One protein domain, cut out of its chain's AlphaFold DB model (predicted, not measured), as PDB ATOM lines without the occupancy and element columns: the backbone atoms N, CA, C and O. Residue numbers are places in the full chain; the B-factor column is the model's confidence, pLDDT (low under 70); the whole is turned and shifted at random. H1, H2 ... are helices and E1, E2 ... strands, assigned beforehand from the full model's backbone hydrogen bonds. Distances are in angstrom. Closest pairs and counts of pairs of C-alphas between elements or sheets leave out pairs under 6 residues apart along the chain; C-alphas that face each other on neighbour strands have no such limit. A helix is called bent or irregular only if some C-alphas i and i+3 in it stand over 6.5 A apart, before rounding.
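This is residues 8 to 59 of the 261 residues of the protein "CRISPR-associated protein Csx3" of Microcoleus sp. SU_5_3 (UniProt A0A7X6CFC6). One helix, H1, packs over part of one face of a strongly twisted antiparallel sheet, E1 E2 E3, a meander, each strand the antiparallel neighbour of the one before. The 52 printed residues run H1, E1, E2, E3, class mixed, compact with a radius of gyration of the C-alphas of 11.1 A, spanning 33 by 25 by 16 A.

H1, residues 8 to 20, is irregular, C-alphas 16 and 19 being 7.4 A apart; 7 of its 9 O i to N i+4 pairs are within hydrogen-bond range. It runs along E1, residues 23 to 33, at 10 degrees on the local plane, height over the sheet 8.5 A; the closest C-alphas, Ala 14 and Val 24, are 6.1 A apart. E1 bends by 87 degrees at residue 30. E2, residues 36 to 44, forms hairpins with E1, N 26 to O 40 2.8 A, and with E3, residues 54 to 58, N 39 to O 55 2.8 A, both within hydrogen-bond range.

H1 begins at C-alpha 8, (-13.302, -13.311, 28.000), and measures 19.7 A, E1 23.4 A, E2 22.0 A, E3 13.0 A.

The printed part has no cut. Residues 32 to 35 have pLDDT under 70.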
ATOM      1  N   LEU A   8     -12.406 -12.864  29.079       71.88
ATOM      2  CA  LEU A   8     -13.302 -13.311  28.000       71.88
ATOM      3  C   LEU A   8     -13.097 -14.780  27.593       71.88
ATOM      4  O   LEU A   8     -14.076 -15.506  27.425       71.88
ATOM      5  N   ALA A   9     -11.849 -15.233  27.448       73.75
ATOM      6  CA  ALA A   9     -11.568 -16.635  27.133       73.75
ATOM      7  C   ALA A   9     -12.019 -17.554  28.274       73.75
ATOM      8  O   ALA A   9     -12.619 -18.598  28.031       73.75
ATOM      9  N   SER A  10     -11.803 -17.133  29.518       78.06
ATOM     10  CA  SER A  10     -12.254 -17.856  30.701       78.06
ATOM     11  C   SER A  10     -13.780 -17.970  30.763       78.06
ATOM     12  O   SER A  10     -14.276 -19.029  31.129       78.06
ATOM     13  N   PHE A  11     -14.537 -16.948  30.341       81.25
ATOM     14  CA  PHE A  11     -15.999 -17.041  30.200       81.25
ATOM     15  C   PHE A  11     -16.423 -18.053  29.127       81.25
ATOM     16  O   PHE A  11     -17.335 -18.846  29.359       81.25
ATOM     17  N   ALA A  12     -15.755 -18.068  27.971       83.81
ATOM     18  CA  ALA A  12     -16.053 -19.034  26.911       83.81
ATOM     19  C   ALA A  12     -15.765 -20.479  27.358       83.81
ATOM     20  O   ALA A  12     -16.597 -21.364  27.158       83.81
ATOM     21  N   ILE A  13     -14.623 -20.703  28.019       82.94
ATOM     22  CA  ILE A  13     -14.262 -22.001  28.606       82.94
ATOM     23  C   ILE A  13     -15.278 -22.392  29.681       82.94
ATOM     24  O   ILE A  13     -15.784 -23.511  29.647       82.94
ATOM     25  N   ALA A  14     -15.621 -21.472  30.592       86.19
ATOM     26  CA  ALA A  14     -16.600 -21.707  31.650       86.19
ATOM     27  C   ALA A  14     -17.947 -22.162  31.079       86.19
ATOM     28  O   ALA A  14     -18.525 -23.121  31.580       86.19
ATOM     29  N   ASN A  15     -18.403 -21.540  29.989       86.19
ATOM     30  CA  ASN A  15     -19.623 -21.948  29.301       86.19
ATOM     31  C   ASN A  15     -19.515 -23.355  28.685       86.19
ATOM     32  O   ASN A  15     -20.457 -24.137  28.774       86.19
ATOM     33  N   GLN A  16     -18.368 -23.715  28.095       88.12
ATOM     34  CA  GLN A  16     -18.172 -25.053  27.523       88.12
ATOM     35  C   GLN A  16     -18.156 -26.155  28.585       88.12
ATOM     36  O   GLN A  16     -18.685 -27.235  28.338       88.12
ATOM     37  N   ILE A  17     -17.591 -25.896  29.767       88.38
ATOM     38  CA  ILE A  17     -17.484 -26.894  30.846       88.38
ATOM     39  C   ILE A  17     -18.630 -26.826  31.864       88.38
ATOM     40  O   ILE A  17     -18.694 -27.672  32.752       88.38
ATOM     41  N   ALA A  18     -19.530 -25.844  31.743       88.31
ATOM     42  CA  ALA A  18     -20.624 -25.579  32.683       88.31
ATOM     43  C   ALA A  18     -21.429 -26.838  33.030       88.31
ATOM     44  O   ALA A  18     -21.700 -27.110  34.192       88.31
ATOM     45  N   HIS A  19     -21.733 -27.654  32.021       87.75
ATOM     46  CA  HIS A  19     -22.524 -28.876  32.156       87.75
ATOM     47  C   HIS A  19     -21.852 -29.989  32.986       87.75
ATOM     48  O   HIS A  19     -22.521 -30.949  33.359       87.75
ATOM     49  N   ILE A  20     -20.547 -29.885  33.253       90.94
ATOM     50  CA  ILE A  20     -19.754 -30.903  33.959       90.94
ATOM     51  C   ILE A  20     -19.629 -30.570  35.453       90.94
ATOM     52  O   ILE A  20     -19.498 -31.471  36.280       90.94
ATOM     53  N   TYR A  21     -19.673 -29.287  35.821       87.75
ATOM     54  CA  TYR A  21     -19.365 -28.815  37.173       87.75
ATOM     55  C   TYR A  21     -20.574 -28.157  37.839       87.75
ATOM     56  O   TYR A  21     -21.345 -27.462  37.195       87.75
ATOM     57  N   GLY A  22     -20.708 -28.289  39.163       84.69
ATOM     58  CA  GLY A  22     -21.771 -27.610  39.924       84.69
ATOM     59  C   GLY A  22     -21.655 -26.076  39.945       84.69
ATOM     60  O   GLY A  22     -22.626 -25.382  40.241       84.69
ATOM     61  N   GLY A  23     -20.483 -25.535  39.615       87.56
ATOM     62  CA  GLY A  23     -20.236 -24.113  39.412       87.56
ATOM     63  C   GLY A  23     -18.822 -23.878  38.884       87.56
ATOM     64  O   GLY A  23     -17.936 -24.708  39.086       87.56
ATOM     65  N   VAL A  24     -18.619 -22.756  38.198       89.19
ATOM     66  CA  VAL A  24     -17.329 -22.344  37.634       89.19
ATOM     67  C   VAL A  24     -17.039 -20.918  38.082       89.19
ATOM     68  O   VAL A  24     -17.887 -20.037  37.937       89.19
ATOM     69  N   ALA A  25     -15.839 -20.694  38.614       89.31
ATOM     70  CA  ALA A  25     -15.345 -19.373  38.971       89.31
ATOM     71  C   ALA A  25     -14.129 -19.012  38.110       89.31
ATOM     72  O   ALA A  25     -13.261 -19.847  37.851       89.31
ATOM     73  N   VAL A  26     -14.086 -17.768  37.648       88.38
ATOM     74  CA  VAL A  26     -13.077 -17.245  36.727       88.38
ATOM     75  C   VAL A  26     -12.238 -16.204  37.442       88.38
ATOM     76  O   VAL A  26     -12.778 -15.254  37.998       88.38
ATOM     77  N   PHE A  27     -10.920 -16.362  37.389       84.25
ATOM     78  CA  PHE A  27      -9.984 -15.369  37.902       84.25
ATOM     79  C   PHE A  27     -10.077 -14.053  37.115       84.25
ATOM     80  O   PHE A  27     -10.025 -14.073  35.880       84.25
ATOM     81  N   ASP A  28     -10.145 -12.922  37.820       83.31
ATOM     82  CA  ASP A  28     -10.046 -11.589  37.222       83.31
ATOM     83  C   ASP A  28      -8.826 -10.839  37.787       83.31
ATOM     84  O   ASP A  28      -8.862 -10.409  38.933       83.31
ATOM     85  N   PRO A  29      -7.756 -10.604  37.000       77.94
ATOM     86  CA  PRO A  29      -6.548  -9.916  37.470       77.94
ATOM     87  C   PRO A  29      -6.761  -8.456  37.873       77.94
ATOM     88  O   PRO A  29      -5.877  -7.858  38.478       77.94
ATOM     89  N   LYS A  30      -7.896  -7.856  37.508       78.25
ATOM     90  CA  LYS A  30      -8.239  -6.479  37.883       78.25
ATOM     91  C   LYS A  30      -8.983  -6.406  39.211       78.25
ATOM     92  O   LYS A  30      -9.231  -5.313  39.713       78.25
ATOM     93  N   GLN A  31      -9.387  -7.556  39.735       70.94
ATOM     94  CA  GLN A  31     -10.135  -7.704  40.968       70.94
ATOM     95  C   GLN A  31      -9.245  -8.509  41.915       70.94
ATOM     96  O   GLN A  31      -8.878  -9.640  41.630       70.94
ATOM     97  N   GLY A  32      -8.835  -7.919  43.028       64.94
ATOM     98  CA  GLY A  32      -7.919  -8.585  43.949       64.94
ATOM     99  C   GLY A  32      -7.153  -7.587  44.793       64.94
ATOM    100  O   GLY A  32      -6.988  -6.425  44.419       64.94
ATOM    101  N   GLU A  33      -6.704  -8.055  45.946       67.19
ATOM    102  CA  GLU A  33      -5.819  -7.310  46.831       67.19
ATOM    103  C   GLU A  33      -4.468  -8.021  46.885       67.19
ATOM    104  O   GLU A  33      -4.309  -9.143  46.403       67.19
ATOM    105  N   LYS A  34      -3.449  -7.353  47.424       63.62
ATOM    106  CA  LYS A  34      -2.115  -7.946  47.520       63.62
ATOM    107  C   LYS A  34      -2.183  -9.224  48.373       63.62
ATOM    108  O   LYS A  34      -2.479  -9.142  49.559       63.62
ATOM    109  N   GLY A  35      -1.879 -10.371  47.764       69.19
ATOM    110  CA  GLY A  35      -1.934 -11.689  48.411       69.19
ATOM    111  C   GLY A  35      -3.301 -12.386  48.350       69.19
ATOM    112  O   GLY A  35      -3.496 -13.401  49.014       69.19
ATOM    113  N   LEU A  36      -4.250 -11.853  47.572       78.25
ATOM    114  CA  LEU A  36      -5.577 -12.437  47.373       78.25
ATOM    115  C   LEU A  36      -5.948 -12.432  45.887       78.25
ATOM    116  O   LEU A  36      -6.251 -11.387  45.305       78.25
ATOM    117  N   ASP A  37      -5.985 -13.619  45.287       81.44
ATOM    118  CA  ASP A  37      -6.558 -13.811  43.962       81.44
ATOM    119  C   ASP A  37      -8.084 -13.859  44.061       81.44
ATOM    120  O   ASP A  37      -8.644 -14.735  44.723       81.44
ATOM    121  N   LYS A  38      -8.772 -12.956  43.356       86.44
ATOM    122  CA  LYS A  38     -10.236 -12.943  43.303       86.44
ATOM    123  C   LYS A  38     -10.745 -13.671  42.067       86.44
ATOM    124  O   LYS A  38     -10.364 -13.386  40.927       86.44
ATOM    125  N   TYR A  39     -11.668 -14.588  42.298       87.81
ATOM    126  CA  TYR A  39     -12.396 -15.310  41.268       87.81
ATOM    127  C   TYR A  39     -13.856 -14.892  41.314       87.81
ATOM    128  O   TYR A  39     -14.443 -14.784  42.381       87.81
ATOM    129  N   ILE A  40     -14.470 -14.684  40.159       89.00
ATOM    130  CA  ILE A  40     -15.891 -14.364  40.049       89.00
ATOM    131  C   ILE A  40     -16.612 -15.634  39.619       89.00
ATOM    132  O   ILE A  40     -16.241 -16.241  38.617       89.00
ATOM    133  N   VAL A  41     -17.638 -16.053  40.355       88.94
ATOM    134  CA  VAL A  41     -18.504 -17.167  39.954       88.94
ATOM    135  C   VAL A  41     -19.256 -16.760  38.688       88.94
ATOM    136  O   VAL A  41     -20.073 -15.842  38.706       88.94
ATOM    137  N   THR A  42     -18.979 -17.426  37.571       89.00
ATOM    138  CA  THR A  42     -19.574 -17.118  36.259       89.00
ATOM    139  C   THR A  42     -20.677 -18.093  35.880       89.00
ATOM    140  O   THR A  42     -21.590 -17.738  35.139       89.00
ATOM    141  N   VAL A  43     -20.622 -19.309  36.424       88.25
ATOM    142  CA  VAL A  43     -21.631 -20.354  36.253       88.25
ATOM    143  C   VAL A  43     -21.936 -20.945  37.621       88.25
ATOM    144  O   VAL A  43     -21.018 -21.253  38.380       88.25
ATOM    145  N   SER A  44     -23.214 -21.146  37.932       90.19
ATOM    146  CA  SER A  44     -23.625 -21.919  39.101       90.19
ATOM    147  C   SER A  44     -24.871 -22.740  38.795       90.19
ATOM    148  O   SER A  44     -25.866 -22.224  38.289       90.19
ATOM    149  N   HIS A  45     -24.810 -24.021  39.141       86.50
ATOM    150  CA  HIS A  45     -25.924 -24.966  39.157       86.50
ATOM    151  C   HIS A  45     -26.293 -25.368  40.595       86.50
ATOM    152  O   HIS A  45     -27.102 -26.270  40.811       86.50
ATOM    153  N   THR A  46     -25.708 -24.700  41.596       83.50
ATOM    154  CA  THR A  46     -25.911 -24.987  43.021       83.50
ATOM    155  C   THR A  46     -26.514 -23.786  43.740       83.50
ATOM    156  O   THR A  46     -26.311 -22.640  43.355       83.50
ATOM    157  N   LYS A  47     -27.255 -24.033  44.826       81.06
ATOM    158  CA  LYS A  47     -27.788 -22.955  45.679       81.06
ATOM    159  C   LYS A  47     -26.733 -22.343  46.606       81.06
ATOM    160  O   LYS A  47     -26.983 -21.289  47.178       81.06
ATOM    161  N   SER A  48     -25.594 -23.013  46.781       82.44
ATOM    162  CA  SER A  48     -24.534 -22.602  47.703       82.44
ATOM    163  C   SER A  48     -23.731 -21.405  47.214       82.44
ATOM    164  O   SER A  48     -23.165 -20.714  48.049       82.44
ATOM    165  N   ARG A  49     -23.662 -21.176  45.895       82.31
ATOM    166  CA  ARG A  49     -22.966 -20.023  45.317       82.31
ATOM    167  C   ARG A  49     -23.765 -19.387  44.198       82.31
ATOM    168  O   ARG A  49     -24.378 -20.099  43.401       82.31
ATOM    169  N   GLN A  50     -23.748 -18.064  44.118       88.50
ATOM    170  CA  GLN A  50     -24.487 -17.318  43.097       88.50
ATOM    171  C   GLN A  50     -23.558 -16.769  42.017       88.50
ATOM    172  O   GLN A  50     -22.404 -16.440  42.277       88.50
ATOM    173  N   VAL A  51     -24.064 -16.654  40.788       89.00
ATOM    174  CA  VAL A  51     -23.336 -15.964  39.713       89.00
ATOM    175  C   VAL A  51     -23.079 -14.515  40.139       89.00
ATOM    176  O   VAL A  51     -23.991 -13.833  40.598       89.00
ATOM    177  N   GLY A  52     -21.835 -14.063  39.992       86.06
ATOM    178  CA  GLY A  52     -21.357 -12.756  40.448       86.06
ATOM    179  C   GLY A  52     -20.752 -12.753  41.855       86.06
ATOM    180  O   GLY A  52     -20.111 -11.771  42.220       86.06
ATOM    181  N   GLU A  53     -20.899 -13.832  42.630       90.25
ATOM    182  CA  GLU A  53     -20.205 -13.988  43.911       90.25
ATOM    183  C   GLU A  53     -18.688 -14.057  43.700       90.25
ATOM    184  O   GLU A  53     -18.210 -14.626  42.716       90.25
ATOM    185  N   THR A  54     -17.926 -13.491  44.634       89.25
ATOM    186  CA  THR A  54     -16.463 -13.527  44.611       89.25
ATOM    187  C   THR A  54     -15.930 -14.629  45.518       89.25
ATOM    188  O   THR A  54     -16.380 -14.790  46.650       89.25
ATOM    189  N   VAL A  55     -14.944 -15.369  45.025       88.88
ATOM    190  CA  VAL A  55     -14.182 -16.366  45.773       88.88
ATOM    191  C   VAL A  55     -12.748 -15.881  45.856       88.88
ATOM    192  O   VAL A  55     -12.096 -15.730  44.825       88.88
ATOM    193  N   ASP A  56     -12.272 -15.658  47.071       89.00
ATOM    194  CA  ASP A  56     -10.902 -15.223  47.304       89.00
ATOM    195  C   ASP A  56     -10.024 -16.440  47.604       89.00
ATOM    196  O   ASP A  56     -10.413 -17.340  48.353       89.00
ATOM    197  N   ILE A  57      -8.851 -16.479  46.979       84.44
ATOM    198  CA  ILE A  57      -7.826 -17.497  47.200       84.44
ATOM    199  C   ILE A  57      -6.568 -16.781  47.678       84.44
ATOM    200  O   ILE A  57      -6.044 -15.914  46.978       84.44
ATOM    201  N   GLU A  58      -6.086 -17.146  48.864       81.94
ATOM    202  CA  GLU A  58      -4.809 -16.654  49.378       81.94
ATOM    203  C   GLU A  58      -3.672 -17.064  48.439       81.94
ATOM    204  O   GLU A  58      -3.555 -18.223  48.031       81.94
ATOM    205  N   CYS A  59      -2.831 -16.099  48.089       72.25
ATOM    206  CA  CYS A  59      -1.637 -16.314  47.293       72.25
ATOM    207  C   CYS A  59      -0.452 -15.596  47.939       72.25
ATOM    208  O   CYS A  59      -0.612 -14.583  48.620       72.25
TER     209      CYS A  59